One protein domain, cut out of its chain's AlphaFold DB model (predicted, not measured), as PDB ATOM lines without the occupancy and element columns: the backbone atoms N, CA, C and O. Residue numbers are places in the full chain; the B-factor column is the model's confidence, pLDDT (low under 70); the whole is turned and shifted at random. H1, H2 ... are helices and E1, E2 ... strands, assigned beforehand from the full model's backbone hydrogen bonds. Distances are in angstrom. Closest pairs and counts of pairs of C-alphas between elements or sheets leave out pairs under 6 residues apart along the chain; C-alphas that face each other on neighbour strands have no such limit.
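What this domain is: This is residues 45 to 89 and 107 to 170 of the 216 residues of an uncharacterized protein of Coprinellus micaceus (UniProt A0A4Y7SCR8). Four short strands stand roughly in a row and run alike, but form two separate pairs, E1 with E2 and E3 with E4, with E2 beside E3. H2 and H3 pack slantwise on each other near the second pair, H3 towards E4, while H1 lies by itself on the side of the first. The 109 printed residues, under half in named elements, are mixed, helices and strands, in the order E1 H1 E2 E3 H2 E4 H3; each sheet is parallel. The whole is compact, with a radius of gyration of the C-alphas of 14.0 A and spans of 37 by 33 by 23 A.

Where its parts are: E1, residues 45 to 49, begins at C-alpha 45 (130.876, 75.952, 111.142). H1 is residues 57 to 66, 14.0 A long, and E2 residues 72 to 77, 16.4 A. E3 is residues 116 to 118, H2 residues 127 to 137, 15.2 A, and E4 residues 143 to 145. H3, residues 157 to 169, 18.7 A, ends at C-alpha 169 (153.885, 75.238, 118.825).

How they stand to each other: E1, H1, E2 and E3, H2, E4 are strand-helix-strand units, two parallel neighbour strands with a helix between, each with a right-handed crossover. N 47 and O 74 are 2.8 A apart, within hydrogen-bond range, as are N 117 and O 143, 3.0 A. The closest C-alphas of E2 and E3, Ala 72 and Cys 116, are 5.9 A apart. H2 and H3 touch, closest at the C-alphas of Pro 127 and Val 165, 5.3 A, at a steep tilt of 48 degrees, the same way. H1 is apart from both. In H1, H2 and H3 every O i to N i+4 pair is within hydrogen-bond range.

The domain as a whole: Residues 90 to 106 are not printed; C-alphas 89 and 107 are 18.0 A apart. The link E4 to H3 is long. Confidence is under 70 in 40 residues, among them 76 to 89 and 148 to 155.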
ATOM      1  N   LEU A  45     131.861  76.964 110.778       79.31
ATOM      2  CA  LEU A  45     130.876  75.952 111.142       79.31
ATOM      3  C   LEU A  45     130.968  75.668 112.637       79.31
ATOM      4  O   LEU A  45     132.014  75.246 113.118       79.31
ATOM      5  N   GLU A  46     129.859  75.867 113.343       81.12
ATOM      6  CA  GLU A  46     129.727  75.553 114.761       81.12
ATOM      7  C   GLU A  46     128.725  74.407 114.936       81.12
ATOM      8  O   GLU A  46     127.566  74.499 114.530       81.12
ATOM      9  N   LEU A  47     129.190  73.301 115.508       75.44
ATOM     10  CA  LEU A  47     128.417  72.100 115.781       75.44
ATOM     11  C   LEU A  47     128.200  71.991 117.286       75.44
ATOM     12  O   LEU A  47     129.064  71.501 118.011       75.44
ATOM     13  N   ASN A  48     127.027  72.429 117.735       74.81
ATOM     14  CA  ASN A  48     126.561  72.265 119.106       74.81
ATOM     15  C   ASN A  48     125.861  70.905 119.248       74.81
ATOM     16  O   ASN A  48     124.722  70.716 118.818       74.81
ATOM     17  N   LEU A  49     126.564  69.926 119.815       71.12
ATOM     18  CA  LEU A  49     126.116  68.540 119.914       71.12
ATOM     19  C   LEU A  49     125.457  68.279 121.276       71.12
ATOM     20  O   LEU A  49     126.123  68.311 122.312       71.12
ATOM     21  N   THR A  50     124.152  67.990 121.280       64.88
ATOM     22  CA  THR A  50     123.390  67.585 122.485       64.88
ATOM     23  C   THR A  50     123.710  66.159 122.900       64.88
ATOM     24  O   THR A  50     123.730  65.829 124.082       64.88
ATOM     25  N   THR A  51     123.960  65.305 121.916       62.94
ATOM     26  CA  THR A  51     124.279  63.895 122.102       62.94
ATOM     27  C   THR A  51     125.717  63.625 121.679       62.94
ATOM     28  O   THR A  51     126.189  64.261 120.736       62.94
ATOM     29  N   PRO A  52     126.411  62.650 122.290       60.09
ATOM     30  CA  PRO A  52     127.726  62.229 121.826       60.09
ATOM     31  C   PRO A  52     127.647  61.737 120.376       60.09
ATOM     32  O   PRO A  52     127.220  60.612 120.115       60.09
ATOM     33  N   VAL A  53     128.055  62.574 119.424       58.03
ATOM     34  CA  VAL A  53     128.176  62.165 118.024       58.03
ATOM     35  C   VAL A  53     129.537  61.518 117.842       58.03
ATOM     36  O   VAL A  53     130.568  62.045 118.264       58.03
ATOM     37  N   ARG A  54     129.532  60.336 117.232       55.97
ATOM     38  CA  ARG A  54     130.758  59.683 116.789       55.97
ATOM     39  C   ARG A  54     131.096  60.255 115.428       55.97
ATOM     40  O   ARG A  54     130.387  59.980 114.471       55.97
ATOM     41  N   VAL A  55     132.151  61.053 115.377       55.84
ATOM     42  CA  VAL A  55     132.689  61.562 114.120       55.84
ATOM     43  C   VAL A  55     133.952  60.767 113.825       55.84
ATOM     44  O   VAL A  55     134.877  60.766 114.642       55.84
ATOM     45  N   SER A  56     133.977  60.038 112.715       58.75
ATOM     46  CA  SER A  56     135.178  59.341 112.260       58.75
ATOM     47  C   SER A  56     136.122  60.308 111.525       58.75
ATOM     48  O   SER A  56     135.682  61.342 111.009       58.75
ATOM     49  N   PRO A  57     137.433  60.019 111.455       54.97
ATOM     50  CA  PRO A  57     138.356  60.778 110.611       54.97
ATOM     51  C   PRO A  57     137.902  60.854 109.144       54.97
ATOM     52  O   PRO A  57     138.142  61.863 108.471       54.97
ATOM     53  N   GLU A  58     137.233  59.816 108.644       64.44
ATOM     54  CA  GLU A  58     136.642  59.761 107.310       64.44
ATOM     55  C   GLU A  58     135.511  60.780 107.159       64.44
ATOM     56  O   GLU A  58     135.505  61.513 106.167       64.44
ATOM     57  N   ASP A  59     134.635  60.897 108.162       70.31
ATOM     58  CA  ASP A  59     133.548  61.884 108.187       70.31
ATOM     59  C   ASP A  59     134.108  63.308 108.176       70.31
ATOM     60  O   ASP A  59     133.716  64.111 107.334       70.31
ATOM     61  N   ILE A  60     135.103  63.600 109.026       63.31
ATOM     62  CA  ILE A  60     135.778  64.915 109.063       63.31
ATOM     63  C   ILE A  60     136.394  65.232 107.703       63.31
ATOM     64  O   ILE A  60     136.320  66.356 107.212       63.31
ATOM     65  N   SER A  61     137.001  64.234 107.071       60.88
ATOM     66  CA  SER A  61     137.617  64.412 105.765       60.88
ATOM     67  C   SER A  61     136.599  64.648 104.655       60.88
ATOM     68  O   SER A  61     136.863  65.427 103.744       60.88
ATOM     69  N   SER A  62     135.470  63.940 104.695       69.62
ATOM     70  CA  SER A  62     134.372  64.108 103.745       69.62
ATOM     71  C   SER A  62     133.737  65.487 103.913       69.62
ATOM     72  O   SER A  62     133.546  66.193 102.926       69.62
ATOM     73  N   MET A  63     133.541  65.916 105.160       66.62
ATOM     74  CA  MET A  63     133.101  67.255 105.546       66.62
ATOM     75  C   MET A  63     134.063  68.336 105.040       66.62
ATOM     76  O   MET A  63     133.644  69.271 104.368       66.62
ATOM     77  N   ALA A  64     135.367  68.191 105.278       63.69
ATOM     78  CA  ALA A  64     136.368  69.151 104.814       63.69
ATOM     79  C   ALA A  64     136.480  69.200 103.281       63.69
ATOM     80  O   ALA A  64     136.656  70.274 102.710       63.69
ATOM     81  N   ALA A  65     136.348  68.055 102.602       67.12
ATOM     82  CA  ALA A  65     136.301  68.003 101.143       67.12
ATOM     83  C   ALA A  65     135.032  68.668 100.586       67.12
ATOM     84  O   ALA A  65     135.090  69.319  99.544       67.12
ATOM     85  N   ALA A  66     133.904  68.541 101.290       72.25
ATOM     86  CA  ALA A  66     132.656  69.217 100.955       72.25
ATOM     87  C   ALA A  66     132.699  70.727 101.260       72.25
ATOM     88  O   ALA A  66     131.982  71.504 100.629       72.25
ATOM     89  N   TRP A  67     133.557  71.160 102.188       77.44
ATOM     90  CA  TRP A  67     133.639  72.539 102.669       77.44
ATOM     91  C   TRP A  67     135.036  73.129 102.505       77.44
ATOM     92  O   TRP A  67     135.713  73.506 103.462       77.44
ATOM     93  N   THR A  68     135.453  73.274 101.253       73.56
ATOM     94  CA  THR A  68     136.792  73.762 100.881       73.56
ATOM     95  C   THR A  68     137.126  75.177 101.370       73.56
ATOM     96  O   THR A  68     138.292  75.569 101.344       73.56
ATOM     97  N   GLN A  69     136.125  75.946 101.812       76.44
ATOM     98  CA  GLN A  69     136.263  77.340 102.249       76.44
ATOM     99  C   GLN A  69     136.151  77.541 103.768       76.44
ATOM    100  O   GLN A  69     136.209  78.685 104.218       76.44
ATOM    101  N   ILE A  70     136.003  76.469 104.556       76.62
ATOM    102  CA  ILE A  70     135.948  76.594 106.016       76.62
ATOM    103  C   ILE A  70     137.299  77.069 106.551       76.62
ATOM    104  O   ILE A  70     138.347  76.483 106.282       76.62
ATOM    105  N   VAL A  71     137.238  78.133 107.345       76.38
ATOM    106  CA  VAL A  71     138.361  78.734 108.068       76.38
ATOM    107  C   VAL A  71     138.333  78.326 109.542       76.38
ATOM    108  O   VAL A  71     139.393  78.148 110.140       76.38
ATOM    109  N   ALA A  72     137.135  78.143 110.112       72.38
ATOM    110  CA  ALA A  72     136.932  77.761 111.508       72.38
ATOM    111  C   ALA A  72     135.884  76.642 111.647       72.38
ATOM    112  O   ALA A  72     134.790  76.731 111.083       72.38
ATOM    113  N   LEU A  73     136.223  75.600 112.409       75.75
ATOM    114  CA  LEU A  73     135.338  74.490 112.759       75.75
ATOM    115  C   LEU A  73     135.300  74.346 114.282       75.75
ATOM    116  O   LEU A  73     136.279  73.912 114.888       75.75
ATOM    117  N   ASP A  74     134.155  74.671 114.866       71.12
ATOM    118  CA  ASP A  74     133.902  74.596 116.298       71.12
ATOM    119  C   ASP A  74     133.015  73.378 116.574       71.12
ATOM    120  O   ASP A  74     131.884  73.305 116.102       71.12
ATOM    121  N   VAL A  75     133.517  72.394 117.320       71.75
ATOM    122  CA  VAL A  75     132.714  71.244 117.770       71.75
ATOM    123  C   VAL A  75     132.538  71.362 119.277       71.75
ATOM    124  O   VAL A  75     133.474  71.139 120.046       71.75
ATOM    125  N   LEU A  76     131.336  71.754 119.689       64.81
ATOM    126  CA  LEU A  76     130.984  72.091 121.060       64.81
ATOM    127  C   LEU A  76     130.010  71.044 121.623       64.81
ATOM    128  O   LEU A  76     128.967  70.786 121.021       64.81
ATOM    129  N   PRO A  77     130.294  70.413 122.771       62.66
ATOM    130  CA  PRO A  77     129.269  69.669 123.494       62.66
ATOM    131  C   PRO A  77     128.307  70.650 124.189       62.66
ATOM    132  O   PRO A  77     128.746  71.481 124.977       62.66
ATOM    133  N   ILE A  78     126.992  70.519 123.961       58.16
ATOM    134  CA  ILE A  78     125.960  71.365 124.607       58.16
ATOM    135  C   ILE A  78     125.915  71.150 126.131       58.16
ATOM    136  O   ILE A  78     125.499  72.033 126.876       58.16
ATOM    137  N   GLN A  79     126.352  69.987 126.619       53.94
ATOM    138  CA  GLN A  79     126.470  69.710 128.048       53.94
ATOM    139  C   GLN A  79     127.923  69.429 128.420       53.94
ATOM    140  O   GLN A  79     128.424  68.311 128.303       53.94
ATOM    141  N   THR A  80     128.586  70.447 128.956       48.84
ATOM    142  CA  THR A  80     129.916  70.379 129.584       48.84
ATOM    143  C   THR A  80     129.929  69.590 130.908       48.84
ATOM    144  O   THR A  80     130.935  69.550 131.611       48.84
ATOM    145  N   CYS A  81     128.835  68.912 131.275       38.38
ATOM    146  CA  CYS A  81     128.587  68.519 132.661       38.38
ATOM    147  C   CYS A  81     129.298  67.243 133.151       38.38
ATOM    148  O   CYS A  81     129.320  67.026 134.356       38.38
ATOM    149  N   TYR A  82     129.878  66.382 132.302       45.50
ATOM    150  CA  TYR A  82     130.382  65.075 132.784       45.50
ATOM    151  C   TYR A  82     131.658  64.551 132.111       45.50
ATOM    152  O   TYR A  82     131.816  63.342 131.938       45.50
ATOM    153  N   GLY A  83     132.599  65.427 131.741       44.03
ATOM    154  CA  GLY A  83     133.972  65.007 131.402       44.03
ATOM    155  C   GLY A  83     134.090  64.002 130.245       44.03
ATOM    156  O   GLY A  83     135.076  63.270 130.152       44.03
ATOM    157  N   ARG A  84     133.082  63.927 129.371       40.06
ATOM    158  CA  ARG A  84     133.066  63.053 128.197       40.06
ATOM    159  C   ARG A  84     132.832  63.891 126.953       40.06
ATOM    160  O   ARG A  84     131.706  64.064 126.506       40.06
ATOM    161  N   LEU A  85     133.930  64.399 126.406       45.81
ATOM    162  CA  LEU A  85     133.963  64.919 125.042       45.81
ATOM    163  C   LEU A  85     133.546  63.821 124.045       45.81
ATOM    164  O   LEU A  85     133.758  62.634 124.334       45.81
ATOM    165  N   PRO A  86     132.970  64.184 122.882       35.81
ATOM    166  CA  PRO A  86     132.681  63.230 121.821       35.81
ATOM    167  C   PRO A  86     133.975  62.512 121.431       35.81
ATOM    168  O   PRO A  86     134.935  63.085 120.921       35.81
ATOM    169  N   LEU A  87     134.015  61.228 121.773       36.09
ATOM    170  CA  LEU A  87     135.175  60.377 121.605       36.09
ATOM    171  C   LEU A  87     135.292  60.004 120.122       36.09
ATOM    172  O   LEU A  87     134.587  59.108 119.652       36.09
ATOM    173  N   ILE A  88     136.188  60.673 119.397       32.69
ATOM    174  CA  ILE A  88     136.626  60.262 118.058       32.69
ATOM    175  C   ILE A  88     137.397  58.945 118.234       32.69
ATOM    176  O   ILE A  88     138.560  58.938 118.640       32.69
ATOM    177  N   LYS A  89     136.723  57.807 118.034       29.08
ATOM    178  CA  LYS A  89     137.355  56.480 118.052       29.08
ATOM    179  C   LYS A  89     137.728  56.060 116.625       29.08
ATOM    180  O   LYS A  89     136.866  56.144 115.755       29.08
ATOM    181  N   LYS A 107     148.094  58.161 104.740       60.69
ATOM    182  CA  LYS A 107     148.227  59.449 104.054       60.69
ATOM    183  C   LYS A 107     147.425  60.485 104.839       60.69
ATOM    184  O   LYS A 107     146.257  60.730 104.554       60.69
ATOM    185  N   THR A 108     148.052  61.072 105.852       60.38
ATOM    186  CA  THR A 108     147.469  62.131 106.672       60.38
ATOM    187  C   THR A 108     147.025  63.238 105.742       60.38
ATOM    188  O   THR A 108     147.867  63.904 105.128       60.38
ATOM    189  N   LYS A 109     145.710  63.397 105.620       67.88
ATOM    190  CA  LYS A 109     145.104  64.517 104.916       67.88
ATOM    191  C   LYS A 109     145.619  65.800 105.561       67.88
ATOM    192  O   LYS A 109     145.654  65.913 106.786       67.88
ATOM    193  N   ARG A 110     146.111  66.705 104.719       79.25
ATOM    194  CA  ARG A 110     146.595  68.017 105.140       79.25
ATOM    195  C   ARG A 110     145.449  69.008 105.065       79.25
ATOM    196  O   ARG A 110     144.689  69.004 104.101       79.25
ATOM    197  N   TYR A 111     145.362  69.855 106.074       78.81
ATOM    198  CA  TYR A 111     144.387  70.926 106.176       78.81
ATOM    199  C   TYR A 111     145.136  72.252 106.064       78.81
ATOM    200  O   TYR A 111     145.379  72.948 107.048       78.81
ATOM    201  N   ASP A 112     145.543  72.582 104.839       82.62
ATOM    202  CA  ASP A 112     146.449  73.702 104.567       82.62
ATOM    203  C   ASP A 112     145.818  75.084 104.799       82.62
ATOM    204  O   ASP A 112     146.522  76.084 104.709       82.62
ATOM    205  N   ASN A 113     144.515  75.171 105.073       78.75
ATOM    206  CA  ASN A 113     143.803  76.441 105.254       78.75
ATOM    207  C   ASN A 113     143.286  76.662 106.681       78.75
ATOM    208  O   ASN A 113     142.764  77.736 106.967       78.75
ATOM    209  N   LEU A 114     143.430  75.678 107.576       80.56
ATOM    210  CA  LEU A 114     142.922  75.805 108.938       80.56
ATOM    211  C   LEU A 114     143.843  76.720 109.757       80.56
ATOM    212  O   LEU A 114     144.972  76.344 110.075       80.56
ATOM    213  N   GLY A 115     143.354  77.917 110.079       84.06
ATOM    214  CA  GLY A 115     144.075  78.902 110.891       84.06
ATOM    215  C   GLY A 115     143.806  78.770 112.389       84.06
ATOM    216  O   GLY A 115     144.682  79.070 113.194       84.06
ATOM    217  N   CYS A 116     142.632  78.268 112.766       84.38
ATOM    218  CA  CYS A 116     142.195  78.162 114.151       84.38
ATOM    219  C   CYS A 116     141.659  76.755 114.438       84.38
ATOM    220  O   CYS A 116     140.894  76.202 113.646       84.38
ATOM    221  N   LEU A 117     142.076  76.171 115.563       84.56
ATOM    222  CA  LEU A 117     141.623  74.863 116.028       84.56
ATOM    223  C   LEU A 117     141.148  74.959 117.479       84.56
ATOM    224  O   LEU A 117     141.914  75.321 118.373       84.56
ATOM    225  N   LEU A 118     139.900  74.567 117.718       84.31
ATOM    226  CA  LEU A 118     139.318  74.444 119.049       84.31
ATOM    227  C   LEU A 118     139.359  72.975 119.484       84.31
ATOM    228  O   LEU A 118     138.698  72.122 118.897       84.31
ATOM    229  N   VAL A 119     140.162  72.664 120.501       81.56
ATOM    230  CA  VAL A 119     140.335  71.292 121.026       81.56
ATOM    231  C   VAL A 119     139.614  71.064 122.350       81.56
ATOM    232  O   VAL A 119     139.396  69.910 122.741       81.56
ATOM    233  N   GLY A 120     139.274  72.151 123.047       78.94
ATOM    234  CA  GLY A 120     138.680  72.097 124.373       78.94
ATOM    235  C   GLY A 120     139.529  71.295 125.362       78.94
ATOM    236  O   GLY A 120     140.758  71.257 125.293       78.94
ATOM    237  N   GLU A 121     138.855  70.565 126.249       72.88
ATOM    238  CA  GLU A 121     139.491  69.747 127.290       72.88
ATOM    239  C   GLU A 121     139.862  68.323 126.836       72.88
ATOM    240  O   GLU A 121     139.881  67.382 127.635       72.88
ATOM    241  N   SER A 122     140.139  68.129 125.545       74.88
ATOM    242  CA  SER A 122     140.420  66.799 124.999       74.88
ATOM    243  C   SER A 122     141.588  66.141 125.744       74.88
ATOM    244  O   SER A 122     142.663  66.735 125.839       74.88
ATOM    245  N   PRO A 123     141.432  64.928 126.306       79.50
ATOM    246  CA  PRO A 123     142.493  64.315 127.085       79.50
ATOM    247  C   PRO A 123     143.680  63.972 126.184       79.50
ATOM    248  O   PRO A 123     143.551  63.197 125.235       79.50
ATOM    249  N   ILE A 124     144.861  64.495 126.516       86.19
ATOM    250  CA  ILE A 124     146.094  64.206 125.779       86.19
ATOM    251  C   ILE A 124     147.074  63.436 126.649       86.19
ATOM    252  O   ILE A 124     147.344  63.785 127.796       86.19
ATOM    253  N   CYS A 125     147.623  62.348 126.110       80.38
ATOM    254  CA  CYS A 125     148.588  61.518 126.832       80.38
ATOM    255  C   CYS A 125     150.032  62.005 126.662       80.38
ATOM    256  O   CYS A 125     150.851  61.785 127.546       80.38
ATOM    257  N   SER A 126     150.359  62.629 125.526       88.75
ATOM    258  CA  SER A 126     151.729  63.006 125.172       88.75
ATOM    259  C   SER A 126     151.733  64.305 124.357       88.75
ATOM    260  O   SER A 126     151.443  64.252 123.160       88.75
ATOM    261  N   PRO A 127     152.057  65.451 124.987       92.06
ATOM    262  CA  PRO A 127     152.116  66.753 124.319       92.06
ATOM    263  C   PRO A 127     152.969  66.749 123.046       92.06
ATOM    264  O   PRO A 127     152.475  67.096 121.980       92.06
ATOM    265  N   SER A 128     154.193  66.220 123.108       92.88
ATOM    266  CA  SER A 128     155.117  66.191 121.963       92.88
ATOM    267  C   SER A 128     154.587  65.409 120.754       92.88
ATOM    268  O   SER A 128     154.836  65.769 119.601       92.88
ATOM    269  N   ARG A 129     153.812  64.336 120.978       85.44
ATOM    270  CA  ARG A 129     153.142  63.607 119.886       85.44
ATOM    271  C   ARG A 129     152.035  64.442 119.253       85.44
ATOM    272  O   ARG A 129     151.918  64.451 118.030       85.44
ATOM    273  N   VAL A 130     151.256  65.141 120.074       88.38
ATOM    274  CA  VAL A 130     150.195  66.043 119.610       88.38
ATOM    275  C   VAL A 130     150.796  67.188 118.799       88.38
ATOM    276  O   VAL A 130     150.310  67.465 117.711       88.38
ATOM    277  N   VAL A 131     151.908  67.773 119.244       93.75
ATOM    278  CA  VAL A 131     152.625  68.827 118.509       93.75
ATOM    279  C   VAL A 131     153.079  68.338 117.133       93.75
ATOM    280  O   VAL A 131     152.804  68.990 116.125       93.75
ATOM    281  N   LYS A 132     153.725  67.165 117.058       90.00
ATOM    282  CA  LYS A 132     154.135  66.559 115.777       90.00
ATOM    283  C   LYS A 132     152.948  66.331 114.845       90.00
ATOM    284  O   LYS A 132     153.052  66.605 113.651       90.00
ATOM    285  N   PHE A 133     151.836  65.837 115.385       88.69
ATOM    286  CA  PHE A 133     150.606  65.645 114.627       88.69
ATOM    287  C   PHE A 133     150.052  66.977 114.112       88.69
ATOM    288  O   PHE A 133     149.814  67.100 112.913       88.69
ATOM    289  N   ILE A 134     149.922  67.982 114.982       90.62
ATOM    290  CA  ILE A 134     149.377  69.293 114.628       90.62
ATOM    291  C   ILE A 134     150.221  69.949 113.535       90.62
ATOM    292  O   ILE A 134     149.676  70.342 112.511       90.62
ATOM    293  N   ARG A 135     151.551  69.975 113.678       92.94
ATOM    294  CA  ARG A 135     152.451  70.536 112.652       92.94
ATOM    295  C   ARG A 135     152.336  69.822 111.305       92.94
ATOM    296  O   ARG A 135     152.466  70.453 110.261       92.94
ATOM    297  N   ARG A 136     152.113  68.505 111.317       89.50
ATOM    298  CA  ARG A 136     151.976  67.695 110.097       89.50
ATOM    299  C   ARG A 136     150.612  67.876 109.423       89.50
ATOM    300  O   ARG A 136     150.557  67.878 108.197       89.50
ATOM    301  N   ALA A 137     149.538  67.963 110.206       85.44
ATOM    302  CA  ALA A 137     148.164  68.015 109.709       85.44
ATOM    303  C   ALA A 137     147.682  69.446 109.409       85.44
ATOM    304  O   ALA A 137     146.938  69.634 108.449       85.44
ATOM    305  N   PHE A 138     148.133  70.437 110.180       90.19
ATOM    306  CA  PHE A 138     147.675  71.832 110.151       90.19
ATOM    307  C   PHE A 138     148.874  72.795 110.044       90.19
ATOM    308  O   PHE A 138     149.209  73.495 111.001       90.19
ATOM    309  N   PRO A 139     149.566  72.842 108.893       92.25
ATOM    310  CA  PRO A 139     150.806  73.608 108.754       92.25
ATOM    311  C   PRO A 139     150.620  75.131 108.854       92.25
ATOM    312  O   PRO A 139     151.599  75.840 109.064       92.25
ATOM    313  N   LYS A 140     149.389  75.639 108.697       90.81
ATOM    314  CA  LYS A 140     149.054  77.069 108.809       90.81
ATOM    315  C   LYS A 140     148.295  77.425 110.089       90.81
ATOM    316  O   LYS A 140     147.686  78.490 110.142       90.81
ATOM    317  N   LEU A 141     148.313  76.555 111.098       91.75
ATOM    318  CA  LEU A 141     147.622  76.818 112.354       91.75
ATOM    319  C   LEU A 141     148.262  78.011 113.081       91.75
ATOM    320  O   LEU A 141     149.449  77.981 113.399       91.75
ATOM    321  N   GLN A 142     147.464  79.045 113.343       92.00
ATOM    322  CA  GLN A 142     147.854  80.276 114.039       92.00
ATOM    323  C   GLN A 142     147.311  80.319 115.468       92.00
ATOM    324  O   GLN A 142     147.920  80.930 116.343       92.00
ATOM    325  N   GLU A 143     146.177  79.665 115.719       89.94
ATOM    326  CA  GLU A 143     145.485  79.728 117.001       89.94
ATOM    327  C   GLU A 143     145.021  78.339 117.447       89.94
ATOM    328  O   GLU A 143     144.478  77.553 116.669       89.94
ATOM    329  N   LEU A 144     145.248  78.035 118.728       89.31
ATOM    330  CA  LEU A 144     144.801  76.807 119.378       89.31
ATOM    331  C   LEU A 144     144.037  77.171 120.650       89.31
ATOM    332  O   LEU A 144     144.629  77.641 121.630       89.31
ATOM    333  N   TYR A 145     142.732  76.924 120.635       85.38
ATOM    334  CA  TYR A 145     141.837  77.207 121.746       85.38
ATOM    335  C   TYR A 145     141.590  75.943 122.567       85.38
ATOM    336  O   TYR A 145     141.178  74.901 122.056       85.38
ATOM    337  N   VAL A 146     141.881  76.045 123.860       81.00
ATOM    338  CA  VAL A 146     141.816  74.938 124.830       81.00
ATOM    339  C   VAL A 146     140.693  75.167 125.844       81.00
ATOM    340  O   VAL A 146     140.222  74.224 126.471       81.00
ATOM    341  N   GLU A 147     140.265  76.415 126.022       73.75
ATOM    342  CA  GLU A 147     139.357  76.812 127.096       73.75
ATOM    343  C   GLU A 147     137.941  76.998 126.552       73.75
ATOM    344  O   GLU A 147     137.753  77.617 125.507       73.75
ATOM    345  N   TYR A 148     136.964  76.439 127.269       66.75
ATOM    346  CA  TYR A 148     135.567  76.849 127.181       66.75
ATOM    347  C   TYR A 148     135.332  77.813 128.343       66.75
ATOM    348  O   TYR A 148     135.614  77.447 129.487       66.75
ATOM    349  N   ASP A 149     134.844  79.021 128.058       57.34
ATOM    350  CA  ASP A 149     134.778  80.151 129.001       57.34
ATOM    351  C   ASP A 149     133.964  79.881 130.289       57.34
ATOM    352  O   ASP A 149     134.000  80.668 131.231       57.34
ATOM    353  N   GLU A 150     133.276  78.741 130.386       55.78
ATOM    354  CA  GLU A 150     132.307  78.457 131.449       55.78
ATOM    355  C   GLU A 150     132.702  77.308 132.398       55.78
ATOM    356  O   GLU A 150     132.069  77.109 133.439       55.78
ATOM    357  N   CYS A 151     133.770  76.553 132.117       53.50
ATOM    358  CA  CYS A 151     134.168  75.435 132.978       53.50
ATOM    359  C   CYS A 151     135.159  75.884 134.059       53.50
ATOM    360  O   CYS A 151     136.364  76.002 133.838       53.50
ATOM    361  N   ALA A 152     134.653  76.068 135.284       51.00
ATOM    362  CA  ALA A 152     135.403  76.420 136.498       51.00
ATOM    363  C   ALA A 152     136.389  75.329 136.991       51.00
ATOM    364  O   ALA A 152     136.620  75.170 138.193       51.00
ATOM    365  N   TRP A 153     136.986  74.550 136.090       54.66
ATOM    366  CA  TRP A 153     137.884  73.443 136.398       54.66
ATOM    367  C   TRP A 153     139.284  73.993 136.663       54.66
ATOM    368  O   TRP A 153     140.218  73.949 135.856       54.66
ATOM    369  N   LYS A 154     139.425  74.566 137.856       54.44
ATOM    370  CA  LYS A 154     140.695  75.029 138.399       54.44
ATOM    371  C   LYS A 154     141.656  73.834 138.490       54.44
ATOM    372  O   LYS A 154     141.518  72.983 139.358       54.44
ATOM    373  N   LYS A 155     142.691  73.851 137.637       60.78
ATOM    374  CA  LYS A 155     143.938  73.057 137.735       60.78
ATOM    375  C   LYS A 155     143.911  71.615 137.194       60.78
ATOM    376  O   LYS A 155     144.637  70.766 137.712       60.78
ATOM    377  N   SER A 156     143.170  71.319 136.124       74.62
ATOM    378  CA  SER A 156     143.280  69.994 135.491       74.62
ATOM    379  C   SER A 156     144.689  69.763 134.908       74.62
ATOM    380  O   SER A 156     145.298  70.652 134.304       74.62
ATOM    381  N   ILE A 157     145.228  68.546 135.068       83.62
ATOM    382  CA  ILE A 157     146.502  68.139 134.443       83.62
ATOM    383  C   ILE A 157     146.463  68.306 132.915       83.62
ATOM    384  O   ILE A 157     147.496  68.538 132.293       83.62
ATOM    385  N   GLN A 158     145.268  68.247 132.316       81.81
ATOM    386  CA  GLN A 158     145.068  68.462 130.886       81.81
ATOM    387  C   GLN A 158     145.393  69.894 130.477       81.81
ATOM    388  O   GLN A 158     146.071  70.078 129.472       81.81
ATOM    389  N   ARG A 159     145.032  70.901 131.286       83.44
ATOM    390  CA  ARG A 159     145.393  72.301 131.012       83.44
ATOM    391  C   ARG A 159     146.906  72.485 130.944       83.44
ATOM    392  O   ARG A 159     147.399  73.101 130.012       83.44
ATOM    393  N   LYS A 160     147.652  71.877 131.879       88.12
ATOM    394  CA  LYS A 160     149.128  71.888 131.855       88.12
ATOM    395  C   LYS A 160     149.681  71.214 130.599       88.12
ATOM    396  O   LYS A 160     150.606  71.725 129.980       88.12
ATOM    397  N   ARG A 161     149.109  70.071 130.210       89.56
ATOM    398  CA  ARG A 161     149.539  69.349 129.008       89.56
ATOM    399  C   ARG A 161     149.262  70.150 127.737       89.56
ATOM    400  O   ARG A 161     150.125  70.199 126.870       89.56
ATOM    401  N   TRP A 162     148.098  70.781 127.627       90.31
ATOM    402  CA  TRP A 162     147.751  71.616 126.478       90.31
ATOM    403  C   TRP A 162     148.527  72.932 126.451       90.31
ATOM    404  O   TRP A 162     148.885  73.392 125.371       90.31
ATOM    405  N   ALA A 163     148.857  73.500 127.613       90.25
ATOM    406  CA  ALA A 163     149.778  74.627 127.708       90.25
ATOM    407  C   ALA A 163     151.150  74.263 127.120       90.25
ATOM    408  O   ALA A 163     151.646  74.993 126.271       90.25
ATOM    409  N   ALA A 164     151.692  73.084 127.459       93.56
ATOM    410  CA  ALA A 164     152.937  72.595 126.863       93.56
ATOM    411  C   ALA A 164     152.833  72.411 125.335       93.56
ATOM    412  O   ALA A 164     153.771  72.726 124.611       93.56
ATOM    413  N   VAL A 165     151.682  71.950 124.820       93.50
ATOM    414  CA  VAL A 165     151.441  71.875 123.364       93.50
ATOM    415  C   VAL A 165     151.468  73.267 122.721       93.50
ATOM    416  O   VAL A 165     152.090  73.433 121.676       93.50
ATOM    417  N   ARG A 166     150.814  74.269 123.325       93.62
ATOM    418  CA  ARG A 166     150.801  75.652 122.809       93.62
ATOM    419  C   ARG A 166     152.191  76.274 122.805       93.62
ATOM    420  O   ARG A 166     152.579  76.865 121.800       93.62
ATOM    421  N   GLU A 167     152.920  76.106 123.904       94.44
ATOM    422  CA  GLU A 167     154.289  76.590 124.068       94.44
ATOM    423  C   GLU A 167     155.211  75.994 122.997       94.44
ATOM    424  O   GLU A 167     155.876  76.730 122.274       94.44
ATOM    425  N   GLU A 168     155.178  74.672 122.806       95.94
ATOM    426  CA  GLU A 168     156.009  73.999 121.802       95.94
ATOM    427  C   GLU A 168     155.608  74.380 120.364       95.94
ATOM    428  O   GLU A 168     156.444  74.392 119.459       95.94
ATOM    429  N   LEU A 169     154.339  74.720 120.119       95.06
ATOM    430  CA  LEU A 169     153.885  75.238 118.825       95.06
ATOM    431  C   LEU A 169     154.250  76.714 118.594       95.06
ATOM    432  O   LEU A 169     154.114  77.175 117.463       95.06
ATOM    433  N   GLY A 170     154.723  77.442 119.611       95.62
ATOM    434  CA  GLY A 170     155.000  78.877 119.514       95.62
ATOM    435  C   GLY A 170     153.738  79.726 119.344       95.62
ATOM    436  O   GLY A 170     153.805  80.824 118.798       95.62
TER     437      GLY A 170